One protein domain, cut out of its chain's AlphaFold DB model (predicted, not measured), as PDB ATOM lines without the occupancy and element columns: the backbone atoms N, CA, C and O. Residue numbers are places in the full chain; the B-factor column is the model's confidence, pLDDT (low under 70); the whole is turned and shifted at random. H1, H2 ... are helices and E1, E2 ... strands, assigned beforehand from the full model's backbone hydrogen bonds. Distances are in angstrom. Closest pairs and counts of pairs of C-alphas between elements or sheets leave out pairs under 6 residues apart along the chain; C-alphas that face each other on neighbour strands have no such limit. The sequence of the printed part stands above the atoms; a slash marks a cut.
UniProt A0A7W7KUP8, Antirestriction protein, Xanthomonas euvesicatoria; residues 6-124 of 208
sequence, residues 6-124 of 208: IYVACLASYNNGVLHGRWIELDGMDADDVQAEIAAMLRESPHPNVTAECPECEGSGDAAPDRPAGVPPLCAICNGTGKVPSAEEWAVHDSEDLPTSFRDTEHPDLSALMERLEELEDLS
ATOM      1  N   ILE A   6     -84.389 -30.268  50.391       97.25
ATOM      2  CA  ILE A   6     -83.363 -29.234  50.215       97.25
ATOM      3  C   ILE A   6     -83.521 -28.524  48.878       97.25
ATOM      4  O   ILE A   6     -83.793 -29.146  47.850       97.25
ATOM      5  N   TYR A   7     -83.320 -27.209  48.875       97.31
ATOM      6  CA  TYR A   7     -83.187 -26.432  47.653       97.31
ATOM      7  C   TYR A   7     -81.713 -26.295  47.291       97.31
ATOM      8  O   TYR A   7     -80.959 -25.554  47.927       97.31
ATOM      9  N   VAL A   8     -81.314 -26.992  46.228       97.88
ATOM     10  CA  VAL A   8     -79.937 -26.986  45.736       97.88
ATOM     11  C   VAL A   8     -79.804 -26.032  44.555       97.88
ATOM     12  O   VAL A   8     -80.530 -26.146  43.564       97.88
ATOM     13  N   ALA A   9     -78.850 -25.109  44.640       97.81
ATOM     14  CA  ALA A   9     -78.555 -24.108  43.623       97.81
ATOM     15  C   ALA A   9     -77.224 -24.385  42.908       97.81
ATOM     16  O   ALA A   9     -76.260 -24.861  43.499       97.81
ATOM     17  N   CYS A  10     -77.156 -24.043  41.621       98.19
ATOM     18  CA  CYS A  10     -75.932 -24.066  40.826       98.19
ATOM     19  C   CYS A  10     -75.132 -22.774  41.033       98.19
ATOM     20  O   CYS A  10     -75.555 -21.698  40.590       98.19
ATOM     21  N   LEU A  11     -73.932 -22.878  41.612       97.00
ATOM     22  CA  LEU A  11     -73.106 -21.707  41.920       97.00
ATOM     23  C   LEU A  11     -72.573 -21.010  40.663       97.00
ATOM     24  O   LEU A  11     -72.507 -19.782  40.617       97.00
ATOM     25  N   ALA A  12     -72.272 -21.760  39.599       96.94
ATOM     26  CA  ALA A  12     -71.839 -21.174  38.330       96.94
ATOM     27  C   ALA A  12     -72.912 -20.246  37.731       96.94
ATOM     28  O   ALA A  12     -72.599 -19.145  37.275       96.94
ATOM     29  N   SER A  13     -74.185 -20.647  37.769       96.31
ATOM     30  CA  SER A  13     -75.288 -19.798  37.302       96.31
ATOM     31  C   SER A  13     -75.574 -18.647  38.262       96.31
ATOM     32  O   SER A  13     -75.743 -17.512  37.808       96.31
ATOM     33  N   TYR A  14     -75.530 -18.905  39.572       95.19
ATOM     34  CA  TYR A  14     -75.719 -17.882  40.599       95.19
ATOM     35  C   TYR A  14     -74.702 -16.739  40.464       95.19
ATOM     36  O   TYR A  14     -75.084 -15.570  40.399       95.19
ATOM     37  N   ASN A  15     -73.419 -17.073  40.284       95.44
ATOM     38  CA  ASN A  15     -72.334 -16.110  40.066       95.44
ATOM     39  C   ASN A  15     -72.503 -15.279  38.779       95.44
ATOM     40  O   ASN A  15     -71.927 -14.198  38.659       95.44
ATOM     41  N   ASN A  16     -73.314 -15.752  37.829       96.19
ATOM     42  CA  ASN A  16     -73.678 -15.036  36.605       96.19
ATOM     43  C   ASN A  16     -75.054 -14.344  36.697       96.19
ATOM     44  O   ASN A  16     -75.597 -13.895  35.687       96.19
ATOM     45  N   GLY A  17     -75.622 -14.227  37.901       95.88
ATOM     46  CA  GLY A  17     -76.891 -13.539  38.142       95.88
ATOM     47  C   GLY A  17     -78.122 -14.318  37.676       95.88
ATOM     48  O   GLY A  17     -79.177 -13.716  37.469       95.88
ATOM     49  N   VAL A  18     -78.004 -15.637  37.498       96.25
ATOM     50  CA  VAL A  18     -79.114 -16.519  37.124       96.25
ATOM     51  C   VAL A  18     -79.401 -17.494  38.257       96.25
ATOM     52  O   VAL A  18     -78.561 -18.309  38.624       96.25
ATOM     53  N   LEU A  19     -80.622 -17.432  38.791       94.19
ATOM     54  CA  LEU A  19     -81.111 -18.427  39.739       94.19
ATOM     55  C   LEU A  19     -81.425 -19.714  38.978       94.19
ATOM     56  O   LEU A  19     -82.387 -19.770  38.213       94.19
ATOM     57  N   HIS A  20     -80.589 -20.727  39.177       97.19
ATOM     58  CA  HIS A  20     -80.774 -22.068  38.641       97.19
ATOM     59  C   HIS A  20     -80.564 -23.065  39.774       97.19
ATOM     60  O   HIS A  20     -79.516 -23.050  40.414       97.19
ATOM     61  N   GLY A  21     -81.568 -23.891  40.033       97.06
ATOM     62  CA  GLY A  21     -81.604 -24.816  41.158       97.06
ATOM     63  C   GLY A  21     -82.928 -25.571  41.197       97.06
ATOM     64  O   GLY A  21     -83.844 -25.248  40.434       97.06
ATOM     65  N   ARG A  22     -83.037 -26.568  42.073       97.56
ATOM     66  CA  ARG A  22     -84.262 -27.358  42.259       97.56
ATOM     67  C   ARG A  22     -84.430 -27.786  43.713       97.56
ATOM     68  O   ARG A  22     -83.447 -27.913  44.437       97.56
ATOM     69  N   TRP A  23     -85.680 -28.016  44.098       97.81
ATOM     70  CA  TRP A  23     -86.000 -28.757  45.314       97.81
ATOM     71  C   TRP A  23     -85.772 -30.248  45.074       97.81
ATOM     72  O   TRP A  23     -86.153 -30.755  44.016       97.81
ATOM     73  N   ILE A  24     -85.153 -30.915  46.043       97.31
ATOM     74  CA  ILE A  24     -84.955 -32.363  46.087       97.31
ATOM     75  C   ILE A  24     -85.638 -32.859  47.360       97.31
ATOM     76  O   ILE A  24     -85.286 -32.418  48.455       97.31
ATOM     77  N   GLU A  25     -86.638 -33.720  47.193       96.50
ATOM     78  CA  GLU A  25     -87.292 -34.433  48.294       96.50
ATOM     79  C   GLU A  25     -86.380 -35.592  48.704       96.50
ATOM     80  O   GLU A  25     -85.912 -36.316  47.830       96.50
ATOM     81  N   LEU A  26     -86.095 -35.733  49.997       95.19
ATOM     82  CA  LEU A  26     -85.103 -36.686  50.509       95.19
ATOM     83  C   LEU A  26     -85.723 -38.016  50.955       95.19
ATOM     84  O   LEU A  26     -85.006 -38.992  51.147       95.19
ATOM     85  N   ASP A  27     -87.045 -38.051  51.116       91.06
ATOM     86  CA  ASP A  27     -87.782 -39.234  51.554       91.06
ATOM     87  C   ASP A  27     -87.522 -40.439  50.635       91.06
ATOM     88  O   ASP A  27     -87.732 -40.374  49.418       91.06
ATOM     89  N   GLY A  28     -87.041 -41.536  51.225       89.56
ATOM     90  CA  GLY A  28     -86.724 -42.777  50.519       89.56
ATOM     91  C   GLY A  28     -85.544 -42.712  49.538       89.56
ATOM     92  O   GLY A  28     -85.454 -43.590  48.678       89.56
ATOM     93  N   MET A  29     -84.676 -41.698  49.624       94.44
ATOM     94  CA  MET A  29     -83.431 -41.611  48.846       94.44
ATOM     95  C   MET A  29     -82.220 -42.034  49.679       94.44
ATOM     96  O   MET A  29     -82.217 -41.886  50.898       94.44
ATOM     97  N   ASP A  30     -81.156 -42.495  49.023       95.19
ATOM     98  CA  ASP A  30     -79.822 -42.538  49.628       95.19
ATOM     99  C   ASP A  30     -78.952 -41.343  49.184       95.19
ATOM    100  O   ASP A  30     -79.362 -40.473  48.407       95.19
ATOM    101  N   ALA A  31     -77.728 -41.250  49.709       96.50
ATOM    102  CA  ALA A  31     -76.831 -40.145  49.373       96.50
ATOM    103  C   ALA A  31     -76.437 -40.123  47.882       96.50
ATOM    104  O   ALA A  31     -76.219 -39.039  47.330       96.50
ATOM    105  N   ASP A  32     -76.356 -41.283  47.228       96.50
ATOM    106  CA  ASP A  32     -76.009 -41.387  45.810       96.50
ATOM    107  C   ASP A  32     -77.183 -40.932  44.928       96.50
ATOM    108  O   ASP A  32     -76.964 -40.222  43.940       96.50
ATOM    109  N   ASP A  33     -78.422 -41.246  45.314       97.00
ATOM    110  CA  ASP A  33     -79.644 -40.755  44.669       97.00
ATOM    111  C   ASP A  33     -79.716 -39.220  44.705       97.00
ATOM    112  O   ASP A  33     -79.910 -38.564  43.672       97.00
ATOM    113  N   VAL A  34     -79.475 -38.617  45.877       97.38
ATOM    114  CA  VAL A  34     -79.457 -37.153  46.029       97.38
ATOM    115  C   VAL A  34     -78.342 -36.538  45.177       97.38
ATOM    116  O   VAL A  34     -78.565 -35.550  44.468       97.38
ATOM    117  N   GLN A  35     -77.144 -37.134  45.173       96.69
ATOM    118  CA  GLN A  35     -76.042 -36.680  44.317       96.69
ATOM    119  C   GLN A  35     -76.378 -36.786  42.825       96.69
ATOM    120  O   GLN A  35     -75.996 -35.909  42.041       96.69
ATOM    121  N   ALA A  36     -77.110 -37.821  42.406       96.06
ATOM    122  CA  ALA A  36     -77.548 -37.978  41.026       96.06
ATOM    123  C   ALA A  36     -78.512 -36.855  40.603       96.06
ATOM    124  O   ALA A  36     -78.340 -36.285  39.516       96.06
ATOM    125  N   GLU A  37     -79.455 -36.472  41.468       97.75
ATOM    126  CA  GLU A  37     -80.367 -35.341  41.244       97.75
ATOM    127  C   GLU A  37     -79.625 -33.999  41.156       97.75
ATOM    128  O   GLU A  37     -79.871 -33.193  40.245       97.75
ATOM    129  N   ILE A  38     -78.647 -33.771  42.036       97.75
ATOM    130  CA  ILE A  38     -77.780 -32.585  41.987       97.75
ATOM    131  C   ILE A  38     -76.977 -32.562  40.680       97.75
ATOM    132  O   ILE A  38     -76.932 -31.544  39.983       97.75
ATOM    133  N   ALA A  39     -76.378 -33.687  40.289       97.06
ATOM    134  CA  ALA A  39     -75.619 -33.789  39.049       97.06
ATOM    135  C   ALA A  39     -76.506 -33.567  37.812       97.06
ATOM    136  O   ALA A  39     -76.060 -32.977  36.824       97.06
ATOM    137  N   ALA A  40     -77.761 -34.021  37.829       96.94
ATOM    138  CA  ALA A  40     -78.730 -33.720  36.778       96.94
ATOM    139  C   ALA A  40     -79.013 -32.210  36.700       96.94
ATOM    140  O   ALA A  40     -78.906 -31.624  35.620       96.94
ATOM    141  N   MET A  41     -79.256 -31.560  37.844       97.81
ATOM    142  CA  MET A  41     -79.443 -30.107  37.934       97.81
ATOM    143  C   MET A  41     -78.254 -29.324  37.366       97.81
ATOM    144  O   MET A  41     -78.441 -28.378  36.592       97.81
ATOM    145  N   LEU A  42     -77.026 -29.736  37.693       98.06
ATOM    146  CA  LEU A  42     -75.805 -29.074  37.231       98.06
ATOM    147  C   LEU A  42     -75.570 -29.227  35.721       98.06
ATOM    148  O   LEU A  42     -75.084 -28.284  35.090       98.06
ATOM    149  N   ARG A  43     -75.945 -30.363  35.117       97.12
ATOM    150  CA  ARG A  43     -75.893 -30.560  33.653       97.12
ATOM    151  C   ARG A  43     -76.863 -29.649  32.901       97.12
ATOM    152  O   ARG A  43     -76.610 -29.299  31.751       97.12
ATOM    153  N   GLU A  44     -77.946 -29.232  33.550       96.56
ATOM    154  CA  GLU A  44     -78.932 -28.293  33.002       96.56
ATOM    155  C   GLU A  44     -78.541 -26.818  33.194       96.56
ATOM    156  O   GLU A  44     -79.276 -25.932  32.757       96.56
ATOM    157  N   SER A  45     -77.399 -26.537  33.836       97.12
ATOM    158  CA  SER A  45     -76.952 -25.170  34.110       97.12
ATOM    159  C   SER A  45     -76.905 -24.317  32.832       97.12
ATOM    160  O   SER A  45     -76.241 -24.696  31.864       97.12
ATOM    161  N   PRO A  46     -77.518 -23.117  32.830       96.88
ATOM    162  CA  PRO A  46     -77.357 -22.129  31.761       96.88
ATOM    163  C   PRO A  46     -75.918 -21.619  31.582       96.88
ATOM    164  O   PRO A  46     -75.595 -21.053  30.537       96.88
ATOM    165  N   HIS A  47     -75.060 -21.811  32.588       97.25
ATOM    166  CA  HIS A  47     -73.656 -21.397  32.594       97.25
ATOM    167  C   HIS A  47     -72.749 -22.597  32.907       97.25
ATOM    168  O   HIS A  47     -72.148 -22.649  33.983       97.25
ATOM    169  N   PRO A  48     -72.659 -23.591  32.007       96.44
ATOM    170  CA  PRO A  48     -71.765 -24.717  32.213       96.44
ATOM    171  C   PRO A  48     -70.312 -24.245  32.087       96.44
ATOM    172  O   PRO A  48     -69.954 -23.528  31.150       96.44
ATOM    173  N   ASN A  49     -69.469 -24.656  33.026       96.44
ATOM    174  CA  ASN A  49     -68.053 -24.290  33.085       96.44
ATOM    175  C   ASN A  49     -67.114 -25.505  33.176       96.44
ATOM    176  O   ASN A  49     -65.898 -25.346  33.064       96.44
ATOM    177  N   VAL A  50     -67.671 -26.713  33.276       97.38
ATOM    178  CA  VAL A  50     -66.950 -27.989  33.233       97.38
ATOM    179  C   VAL A  50     -67.658 -28.983  32.311       97.38
ATOM    180  O   VAL A  50     -68.692 -28.700  31.701       97.38
ATOM    181  N   THR A  51     -67.081 -30.173  32.177       96.81
ATOM    182  CA  THR A  51     -67.713 -31.305  31.493       96.81
ATOM    183  C   THR A  51     -67.849 -32.470  32.458       96.81
ATOM    184  O   THR A  51     -66.858 -32.821  33.098       96.81
ATOM    185  N   ALA A  52     -69.018 -33.096  32.495       94.94
ATOM    186  CA  ALA A  52     -69.277 -34.311  33.255       94.94
ATOM    187  C   ALA A  52     -69.342 -35.530  32.326       94.94
ATOM    188  O   ALA A  52     -69.492 -35.395  31.106       94.94
ATOM    189  N   GLU A  53     -69.242 -36.724  32.904       94.44
ATOM    190  CA  GLU A  53     -69.532 -37.958  32.179       94.44
ATOM    191  C   GLU A  53     -70.990 -37.963  31.711       94.44
ATOM    192  O   GLU A  53     -71.908 -37.504  32.402       94.44
ATOM    193  N   CYS A  54     -71.185 -38.432  30.480       93.25
ATOM    194  CA  CYS A  54     -72.503 -38.528  29.879       93.25
ATOM    195  C   CYS A  54     -73.339 -39.576  30.635       93.25
ATOM    196  O   CYS A  54     -72.941 -40.741  30.621       93.25
ATOM    197  N   PRO A  55     -74.496 -39.203  31.218       90.44
ATOM    198  CA  PRO A  55     -75.295 -40.114  32.041       90.44
ATOM    199  C   PRO A  55     -75.906 -41.270  31.237       90.44
ATOM    200  O   PRO A  55     -76.144 -42.333  31.782       90.44
ATOM    201  N   GLU A  56     -76.113 -41.090  29.929       89.81
ATOM    202  CA  GLU A  56     -76.709 -42.118  29.060       89.81
ATOM    203  C   GLU A  56     -75.742 -43.263  28.731       89.81
ATOM    204  O   GLU A  56     -76.153 -44.388  28.480       89.81
ATOM    205  N   CYS A  57     -74.445 -42.965  28.645       90.25
ATOM    206  CA  CYS A  57     -73.446 -43.928  28.173       90.25
ATOM    207  C   CYS A  57     -72.315 -44.159  29.172       90.25
ATOM    208  O   CYS A  57     -71.331 -44.800  28.808       90.25
ATOM    209  N   GLU A  58     -72.418 -43.582  30.372       89.88
ATOM    210  CA  GLU A  58     -71.431 -43.687  31.454       89.88
ATOM    211  C   GLU A  58     -69.997 -43.425  30.959       89.88
ATOM    212  O   GLU A  58     -69.062 -44.188  31.180       89.88
ATOM    213  N   GLY A  59     -69.833 -42.376  30.148       89.75
ATOM    214  CA  GLY A  59     -68.528 -42.006  29.595       89.75
ATOM    215  C   GLY A  59     -68.046 -42.814  28.383       89.75
ATOM    216  O   GLY A  59     -67.099 -42.382  27.726       89.75
ATOM    217  N   SER A  60     -68.702 -43.920  28.013       88.75
ATOM    218  CA  SER A  60     -68.263 -44.766  26.885       88.75
ATOM    219  C   SER A  60     -68.326 -44.055  25.527       88.75
ATOM    220  O   SER A  60     -67.495 -44.290  24.653       88.75
ATOM    221  N   GLY A  61     -69.307 -43.167  25.340       87.56
ATOM    222  CA  GLY A  61     -69.585 -42.511  24.061       87.56
ATOM    223  C   GLY A  61     -70.396 -43.367  23.081       87.56
ATOM    224  O   GLY A  61     -70.846 -42.860  22.050       87.56
ATOM    225  N   ASP A  62     -70.657 -44.633  23.392       86.44
ATOM    226  CA  ASP A  62     -71.402 -45.542  22.527       86.44
ATOM    227  C   ASP A  62     -72.869 -45.660  22.946       86.44
ATOM    228  O   ASP A  62     -73.225 -45.495  24.107       86.44
ATOM    229  N   ALA A  63     -73.743 -45.944  21.977       79.19
ATOM    230  CA  ALA A  63     -75.159 -46.215  22.245       79.19
ATOM    231  C   ALA A  63     -75.412 -47.645  22.766       79.19
ATOM    232  O   ALA A  63     -76.549 -48.000  23.056       79.19
ATOM    233  N   ALA A  64     -74.370 -48.482  22.808       75.81
ATOM    234  CA  ALA A  64     -74.425 -49.865  23.262       75.81
ATOM    235  C   ALA A  64     -73.086 -50.214  23.946       75.81
ATOM    236  O   ALA A  64     -72.052 -50.167  23.270       75.81
ATOM    237  N   PRO A  65     -73.075 -50.525  25.255       68.06
ATOM    238  CA  PRO A  65     -71.844 -50.715  26.032       68.06
ATOM    239  C   PRO A  65     -71.058 -51.980  25.641       68.06
ATOM    240  O   PRO A  65     -69.871 -52.096  25.930       68.06
ATOM    241  N   ASP A  66     -71.696 -52.928  24.954       75.38
ATOM    242  CA  ASP A  66     -71.132 -54.204  24.498       75.38
ATOM    243  C   ASP A  66     -70.466 -54.129  23.109       75.38
ATOM    244  O   ASP A  66     -70.020 -55.136  22.548       75.38
ATOM    245  N   ARG A  67     -70.379 -52.929  22.534       71.62
ATOM    246  CA  ARG A  67     -69.937 -52.693  21.160       71.62
ATOM    247  C   ARG A  67     -68.525 -52.098  21.104       71.62
ATOM    248  O   ARG A  67     -68.138 -51.359  22.003       71.62
ATOM    249  N   PRO A  68     -67.741 -52.347  20.036       70.62
ATOM    250  CA  PRO A  68     -66.430 -51.720  19.897       70.62
ATOM    251  C   PRO A  68     -66.522 -50.191  19.811       70.62
ATOM    252  O   PRO A  68     -67.306 -49.663  19.014       70.62
ATOM    253  N   ALA A  69     -65.662 -49.509  20.572       69.81
ATOM    254  CA  ALA A  69     -65.618 -48.054  20.621       69.81
ATOM    255  C   ALA A  69     -65.337 -47.422  19.249       69.81
ATOM    256  O   ALA A  69     -64.435 -47.846  18.520       69.81
ATOM    257  N   GLY A  70     -66.108 -46.384  18.907       67.50
ATOM    258  CA  GLY A  70     -65.908 -45.574  17.697       67.50
ATOM    259  C   GLY A  70     -66.596 -46.080  16.421       67.50
ATOM    260  O   GLY A  70     -66.231 -45.646  15.327       67.50
ATOM    261  N   VAL A  71     -67.582 -46.982  16.522       74.25
ATOM    262  CA  VAL A  71     -68.132 -47.728  15.366       74.25
ATOM    263  C   VAL A  71     -69.558 -47.338  14.910       74.25
ATOM    264  O   VAL A  71     -70.175 -48.180  14.318       74.25
ATOM    265  N   PRO A  72     -70.153 -46.138  15.027       75.12
ATOM    266  CA  PRO A  72     -71.615 -45.850  14.858       75.12
ATOM    267  C   PRO A  72     -72.718 -46.961  15.008       75.12
ATOM    268  O   PRO A  72     -72.709 -47.970  14.308       75.12
ATOM    269  N   PRO A  73     -73.770 -46.791  15.830       79.38
ATOM    270  CA  PRO A  73     -74.267 -45.531  16.364       79.38
ATOM    271  C   PRO A  73     -73.504 -45.101  17.616       79.38
ATOM    272  O   PRO A  73     -73.085 -45.926  18.426       79.38
ATOM    273  N   LEU A  74     -73.265 -43.799  17.712       86.56
ATOM    274  CA  LEU A  74     -72.709 -43.153  18.896       86.56
ATOM    275  C   LEU A  74     -73.859 -42.808  19.847       86.56
ATOM    276  O   LEU A  74     -75.009 -42.729  19.410       86.56
ATOM    277  N   CYS A  75     -73.552 -42.591  21.124       89.69
ATOM    278  CA  CYS A  75     -74.531 -42.123  22.101       89.69
ATOM    279  C   CYS A  75     -75.217 -40.843  21.592       89.69
ATOM    280  O   CYS A  75     -74.543 -39.902  21.167       89.69
ATOM    281  N   ALA A  76     -76.550 -40.805  21.643       90.19
ATOM    282  CA  ALA A  76     -77.347 -39.705  21.097       90.19
ATOM    283  C   ALA A  76     -77.189 -38.387  21.878       90.19
ATOM    284  O   ALA A  76     -77.410 -37.315  21.321       90.19
ATOM    285  N   ILE A  77     -76.798 -38.467  23.153       90.81
ATOM    286  CA  ILE A  77     -76.637 -37.303  24.030       90.81
ATOM    287  C   ILE A  77     -75.272 -36.644  23.817       90.81
ATOM    288  O   ILE A  77     -75.187 -35.450  23.541       90.81
ATOM    289  N   CYS A  78     -74.187 -37.417  23.912       92.69
ATOM    290  CA  CYS A  78     -72.825 -36.879  23.843       92.69
ATOM    291  C   CYS A  78     -72.191 -36.961  22.447       92.69
ATOM    292  O   CYS A  78     -71.063 -36.496  22.261       92.69
ATOM    293  N   ASN A  79     -72.871 -37.576  21.472       91.19
ATOM    294  CA  ASN A  79     -72.386 -37.794  20.106       91.19
ATOM    295  C   ASN A  79     -70.986 -38.430  20.044       91.19
ATOM    296  O   ASN A  79     -70.147 -38.034  19.235       91.19
ATOM    297  N   GLY A  80     -70.714 -39.412  20.908       89.62
ATOM    298  CA  GLY A  80     -69.444 -40.148  20.902       89.62
ATOM    299  C   GLY A  80     -68.321 -39.540  21.726       89.62
ATOM    300  O   GLY A  80     -67.241 -40.115  21.782       89.62
ATOM    301  N   THR A  81     -68.543 -38.394  22.368       91.88
ATOM    302  CA  THR A  81     -67.497 -37.736  23.169       91.88
ATOM    303  C   THR A  81     -67.342 -38.329  24.569       91.88
ATOM    304  O   THR A  81     -66.346 -38.053  25.235       91.88
ATOM    305  N   GLY A  82     -68.342 -39.083  25.041       92.19
ATOM    306  CA  GLY A  82     -68.428 -39.570  26.421       92.19
ATOM    307  C   GLY A  82     -68.720 -38.472  27.450       92.19
ATOM    308  O   GLY A  82     -68.943 -38.770  28.619       92.19
ATOM    309  N   LYS A  83     -68.770 -37.200  27.041       95.88
ATOM    310  CA  LYS A  83     -68.866 -36.052  27.946       95.88
ATOM    311  C   LYS A  83     -70.007 -35.119  27.571       95.88
ATOM    312  O   LYS A  83     -70.348 -34.977  26.400       95.88
ATOM    313  N   VAL A  84     -70.569 -34.456  28.571       96.19
ATOM    314  CA  VAL A  84     -71.615 -33.436  28.411       96.19
ATOM    315  C   VAL A  84     -71.244 -32.173  29.191       96.19
ATOM    316  O   VAL A  84     -70.523 -32.274  30.187       96.19
ATOM    317  N   PRO A  85     -71.679 -30.976  28.756       97.38
ATOM    318  CA  PRO A  85     -71.523 -29.757  29.548       97.38
ATOM    319  C   PRO A  85     -72.172 -29.895  30.933       97.38
ATOM    320  O   PRO A  85     -73.209 -30.540  31.065       97.38
ATOM    321  N   SER A  86     -71.555 -29.298  31.951       97.56
ATOM    322  CA  SER A  86     -72.079 -29.243  33.320       97.56
ATOM    323  C   SER A  86     -71.533 -28.022  34.059       97.56
ATOM    324  O   SER A  86     -70.573 -27.386  33.615       97.56
ATOM    325  N   ALA A  87     -72.134 -27.698  35.197       97.50
ATOM    326  CA  ALA A  87     -71.535 -26.834  36.207       97.50
ATOM    327  C   ALA A  87     -70.747 -27.647  37.247       97.50
ATOM    328  O   ALA A  87     -71.007 -28.838  37.429       97.50
ATOM    329  N   GLU A  88     -69.763 -27.000  37.870       93.69
ATOM    330  CA  GLU A  88     -68.827 -27.634  38.811       93.69
ATOM    331  C   GLU A  88     -69.331 -27.704  40.250       93.69
ATOM    332  O   GLU A  88     -69.041 -28.668  40.949       93.69
ATOM    333  N   GLU A  89     -70.082 -26.696  40.684       95.81
ATOM    334  CA  GLU A  89     -70.357 -26.472  42.098       95.81
ATOM    335  C   GLU A  89     -71.838 -26.209  42.359       95.81
ATOM    336  O   GLU A  89     -72.545 -25.556  41.573       95.81
ATOM    337  N   TRP A  90     -72.274 -26.700  43.514       97.44
ATOM    338  CA  TRP A  90     -73.612 -26.558  44.057       97.44
ATOM    339  C   TRP A  90     -73.555 -26.163  45.534       97.44
ATOM    340  O   TRP A  90     -72.547 -26.388  46.199       97.44
ATOM    341  N   ALA A  91     -74.649 -25.592  46.030       97.31
ATOM    342  CA  ALA A  91     -74.856 -25.308  47.447       97.31
ATOM    343  C   ALA A  91     -76.340 -25.453  47.805       97.31
ATOM    344  O   ALA A  91     -77.209 -25.200  46.964       97.31
ATOM    345  N   VAL A  92     -76.633 -25.838  49.045       97.38
ATOM    346  CA  VAL A  92     -77.974 -25.730  49.631       97.38
ATOM    347  C   VAL A  92     -78.207 -24.272  49.998       97.38
ATOM    348  O   VAL A  92     -77.442 -23.691  50.759       97.38
ATOM    349  N   HIS A  93     -79.242 -23.660  49.434       95.06
ATOM    350  CA  HIS A  93     -79.623 -22.281  49.771       95.06
ATOM    351  C   HIS A  93     -80.854 -22.216  50.676       95.06
ATOM    352  O   HIS A  93     -81.127 -21.162  51.246       95.06
ATOM    353  N   ASP A  94     -81.621 -23.302  50.752       95.31
ATOM    354  CA  ASP A  94     -82.816 -23.391  51.583       95.31
ATOM    355  C   ASP A  94     -83.090 -24.852  51.952       95.31
ATOM    356  O   ASP A  94     -82.683 -25.768  51.229       95.31
ATOM    357  N   SER A  95     -83.783 -25.075  53.064       94.38
ATOM    358  CA  SER A  95     -84.168 -26.410  53.515       94.38
ATOM    359  C   SER A  95     -85.464 -26.392  54.313       94.38
ATOM    360  O   SER A  95     -85.794 -25.416  54.986       94.38
ATOM    361  N   GLU A  96     -86.201 -27.494  54.245       92.81
ATOM    362  CA  GLU A  96     -87.410 -27.705  55.030       92.81
ATOM    363  C   GLU A  96     -87.332 -29.066  55.719       92.81
ATOM    364  O   GLU A  96     -86.827 -30.034  55.148       92.81
ATOM    365  N   ASP A  97     -87.831 -29.123  56.956       88.19
ATOM    366  CA  ASP A  97     -88.003 -30.365  57.712       88.19
ATOM    367  C   ASP A  97     -86.721 -31.201  57.928       88.19
ATOM    368  O   ASP A  97     -86.785 -32.397  58.196       88.19
ATOM    369  N   LEU A  98     -85.545 -30.564  57.869       88.12
ATOM    370  CA  LEU A  98     -84.265 -31.195  58.208       88.12
ATOM    371  C   LEU A  98     -84.029 -31.276  59.727       88.12
ATOM    372  O   LEU A  98     -84.547 -30.422  60.461       88.12
ATOM    373  N   PRO A  99     -83.179 -32.208  60.197       82.62
ATOM    374  CA  PRO A  99     -82.634 -32.175  61.552       82.62
ATOM    375  C   PRO A  99     -81.845 -30.880  61.798       82.62
ATOM    376  O   PRO A  99     -81.261 -30.309  60.872       82.62
ATOM    377  N   THR A 100     -81.835 -30.401  63.043       77.50
ATOM    378  CA  THR A 100     -81.336 -29.061  63.394       77.50
ATOM    379  C   THR A 100     -79.886 -28.813  62.957       77.50
ATOM    380  O   THR A 100     -79.629 -27.758  62.377       77.50
ATOM    381  N   SER A 101     -78.958 -29.764  63.126       77.94
ATOM    382  CA  SER A 101     -77.561 -29.623  62.669       77.94
ATOM    383  C   SER A 101     -77.375 -29.391  61.178       77.94
ATOM    384  O   SER A 101     -76.356 -28.826  60.775       77.94
ATOM    385  N   PHE A 102     -78.334 -29.795  60.350       85.62
ATOM    386  CA  PHE A 102     -78.212 -29.715  58.898       85.62
ATOM    387  C   PHE A 102     -78.893 -28.478  58.300       85.62
ATOM    388  O   PHE A 102     -78.716 -28.210  57.114       85.62
ATOM    389  N   ARG A 103     -79.635 -27.690  59.095       82.50
ATOM    390  CA  ARG A 103     -80.378 -26.514  58.596       82.50
ATOM    391  C   ARG A 103     -79.492 -25.320  58.235       82.50
ATOM    392  O   ARG A 103     -79.836 -24.573  57.325       82.50
ATOM    393  N   ASP A 104     -78.363 -25.149  58.921       82.88
ATOM    394  CA  ASP A 104     -77.517 -23.946  58.823       82.88
ATOM    395  C   ASP A 104     -76.254 -24.138  57.957       82.88
ATOM    396  O   ASP A 104     -75.312 -23.342  58.031       82.88
ATOM    397  N   THR A 105     -76.201 -25.189  57.132       88.44
ATOM    398  CA  THR A 105     -75.057 -25.470  56.250       88.44
ATOM    399  C   THR A 105     -75.435 -25.415  54.772       88.44
ATOM    400  O   THR A 105     -76.392 -26.039  54.323       88.44
ATOM    401  N   GLU A 106     -74.627 -24.702  53.987       94.25
ATOM    402  CA  GLU A 106     -74.735 -24.673  52.523       94.25
ATOM    403  C   GLU A 106     -74.148 -25.940  51.871       94.25
ATOM    404  O   GLU A 106     -74.402 -26.232  50.701       94.25
ATOM    405  N   HIS A 107     -73.368 -26.711  52.632       94.19
ATOM    406  CA  HIS A 107     -72.683 -27.919  52.179       94.19
ATOM    407  C   HIS A 107     -72.850 -29.033  53.222       94.19
ATOM    408  O   HIS A 107     -71.892 -29.349  53.936       94.19
ATOM    409  N   PRO A 108     -74.062 -29.596  53.374       93.38
ATOM    410  CA  PRO A 108     -74.264 -30.737  54.253       93.38
ATOM    411  C   PRO A 108     -73.464 -31.943  53.750       93.38
ATOM    412  O   PRO A 108     -73.351 -32.173  52.542       93.38
ATOM    413  N   ASP A 109     -72.936 -32.730  54.684       94.19
ATOM    414  CA  ASP A 109     -72.505 -34.090  54.375       94.19
ATOM    415  C   ASP A 109     -73.765 -34.908  54.074       94.19
ATOM    416  O   ASP A 109     -74.551 -35.195  54.976       94.19
ATOM    417  N   LEU A 110     -73.996 -35.209  52.793       94.56
ATOM    418  CA  LEU A 110     -75.212 -35.899  52.363       94.56
ATOM    419  C   LEU A 110     -75.304 -37.309  52.942       94.56
ATOM    420  O   LEU A 110     -76.406 -37.752  53.231       94.56
ATOM    421  N   SER A 111     -74.184 -38.005  53.146       94.06
ATOM    422  CA  SER A 111     -74.207 -39.345  53.737       94.06
ATOM    423  C   SER A 111     -74.658 -39.282  55.189       94.06
ATOM    424  O   SER A 111     -75.598 -39.982  55.551       94.06
ATOM    425  N   ALA A 112     -74.068 -38.381  55.978       90.81
ATOM    426  CA  ALA A 112     -74.484 -38.176  57.365       90.81
ATOM    427  C   ALA A 112     -75.930 -37.663  57.466       90.81
ATOM    428  O   ALA A 112     -76.661 -38.044  58.376       90.81
ATOM    429  N   LEU A 113     -76.360 -36.810  56.528       92.00
ATOM    430  CA  LEU A 113     -77.736 -36.320  56.486       92.00
ATOM    431  C   LEU A 113     -78.730 -37.454  56.222       92.00
ATOM    432  O   LEU A 113     -79.736 -37.542  56.921       92.00
ATOM    433  N   MET A 114     -78.468 -38.294  55.218       92.69
ATOM    434  CA  MET A 114     -79.371 -39.391  54.867       92.69
ATOM    435  C   MET A 114     -79.421 -40.455  55.966       92.69
ATOM    436  O   MET A 114     -80.513 -40.877  56.324       92.69
ATOM    437  N   GLU A 115     -78.278 -40.806  56.565       89.12
ATOM    438  CA  GLU A 115     -78.215 -41.702  57.732       89.12
ATOM    439  C   GLU A 115     -79.059 -41.151  58.888       89.12
ATOM    440  O   GLU A 115     -79.903 -41.847  59.447       89.12
ATOM    441  N   ARG A 116     -78.925 -39.852  59.181       86.88
ATOM    442  CA  ARG A 116     -79.713 -39.207  60.229       86.88
ATOM    443  C   ARG A 116     -81.212 -39.188  59.927       86.88
ATOM    444  O   ARG A 116     -82.020 -39.295  60.843       86.88
ATOM    445  N   LEU A 117     -81.606 -39.004  58.668       89.19
ATOM    446  CA  LEU A 117     -83.016 -39.043  58.275       89.19
ATOM    447  C   LEU A 117     -83.602 -40.455  58.392       89.19
ATOM    448  O   LEU A 117     -84.736 -40.579  58.846       89.19
ATOM    449  N   GLU A 118     -82.833 -41.487  58.040       87.56
ATOM    450  CA  GLU A 118     -83.224 -42.895  58.185       87.56
ATOM    451  C   GLU A 118     -83.450 -43.259  59.660       87.56
ATOM    452  O   GLU A 118     -84.511 -43.772  60.011       87.56
ATOM    453  N   GLU A 119     -82.523 -42.888  60.552       84.62
ATOM    454  CA  GLU A 119     -82.687 -43.073  62.004       84.62
ATOM    455  C   GLU A 119     -83.991 -42.456  62.524       84.62
ATOM    456  O   GLU A 119     -84.689 -43.026  63.366       84.62
ATOM    457  N   LEU A 120     -84.320 -41.265  62.024       83.69
ATOM    458  CA  LEU A 120     -85.527 -40.561  62.416       83.69
ATOM    459  C   LEU A 120     -86.778 -41.183  61.798       83.69
ATOM    460  O   LEU A 120     -87.835 -41.074  62.408       83.69
ATOM    461  N   GLU A 121     -86.721 -41.791  60.610       83.94
ATOM    462  CA  GLU A 121     -87.870 -42.442  59.959       83.94
ATOM    463  C   GLU A 121     -88.478 -43.531  60.854       83.94
ATOM    464  O   GLU A 121     -89.703 -43.610  60.981       83.94
ATOM    465  N   ASP A 122     -87.624 -44.267  61.566       81.38
ATOM    466  CA  ASP A 122     -88.005 -45.342  62.484       81.38
ATOM    467  C   ASP A 122     -88.727 -44.872  63.760       81.38
ATOM    468  O   ASP A 122     -89.278 -45.698  64.495       81.38
ATOM    469  N   LEU A 123     -88.735 -43.568  64.052       85.12
ATOM    470  CA  LEU A 123     -89.420 -43.016  65.219       85.12
ATOM    471  C   LEU A 123     -90.899 -42.756  64.917       85.12
ATOM    472  O   LEU A 123     -91.260 -42.042  63.967       85.12
ATOM    473  N   SER A 124     -91.765 -43.276  65.789       86.19
ATOM    474  CA  SER A 124     -93.164 -42.841  65.859       86.19
ATOM    475  C   SER A 124     -93.273 -41.350  66.217       86.19
ATOM    476  O   SER A 124     -92.321 -40.758  66.716       86.19
TER     477      SER A 124
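Overview. This is residues 6 to 124 of the 208 residues of the protein "Antirestriction protein" of Xanthomonas euvesicatoria (UniProt A0A7W7KUP8). A small three-stranded sheet, E2 E1 E5, has the helix H2 packed over one face, and from this core the chain spreads out toward two ends, while the short H1 follows E1 directly and only grazes the sheet. At one end lie the two-stranded hairpin E3 and E4 and the long loop between its strands, residues 54 to 82; toward the other lie the short H3 and the helix H4. The printed part has 119 residues, with four named helices and five named strands in the order E1 H1 E2 H2 E3 E4 E5 H3 H4; both sheets are antiparallel. The class is mixed, helices and strands, with 59 residues, under half, in named elements. The whole is loose, with a radius of gyration of the C-alphas of 17.2 A, and only just flat, spanning 55 by 37 by 16 A.

Arrangement. E1, residues 6 to 10, is the inner strand between E2, residues 21 to 25, and E5, residues 90 to 96. N 8 and O 22 are 2.9 A apart, and N 9 and O 91 2.8 A, both within hydrogen-bond range. H1, residues 11 to 15, only grazes this sheet. H2, residues 31 to 43, is on one face of it, making two layers, a helix layer and a sheet layer, at a height over the sheet of 9.3 A. It lies over E1 and runs along the strands, only just, at 28 degrees to E1 on the local plane. E3, residues 50 to 53, and E4, residues 83 to 86, form an antiparallel hairpin, with N 52 and O 84 at 2.9 A. The closest C-alphas of H2 and E4 are those of Arg 43 and Ser 86, 4.0 A apart. H3, residues 100 to 103, only grazes the three-stranded sheet with residues 102 to 103. H4, residues 110 to 121, is not on that sheet; its residues 110 to 114 touch residues 31 to 34 of H2, closest at the C-alphas of Ala 31 and Ser 111, 5.2 A, at a steep tilt of 51 degrees, opposite ways. H3 and H4 are close but not clearly touching, with the C-alphas of Phe 102 and Leu 113 closest at 7.0 A. Every O i to N i+4 pair is within hydrogen-bond range in H1, H2 and H4; H3 is too short for such a pair.

Along the chain. E1 begins at C-alpha 6, (-83.363, -29.234, 50.215), and measures 13.0 A; E2 measures 13.3 A. H2 measures 18.4 A and ends at C-alpha 43, (-75.893, -30.560, 33.653). E5 measures 17.7 A, and H4 16.1 A, ending at C-alpha 121, (-87.870, -42.442, 59.959).

Size, cuts and confidence. The two C-alphas farthest apart are those of Val 71 and Ser 124, 56.6 A. The printed part has no cut. The link from E3 to E4, 29 residues, is long. The mean pLDDT of the printed part is 91.2; residue 65 and residues 69 to 70 are under 70.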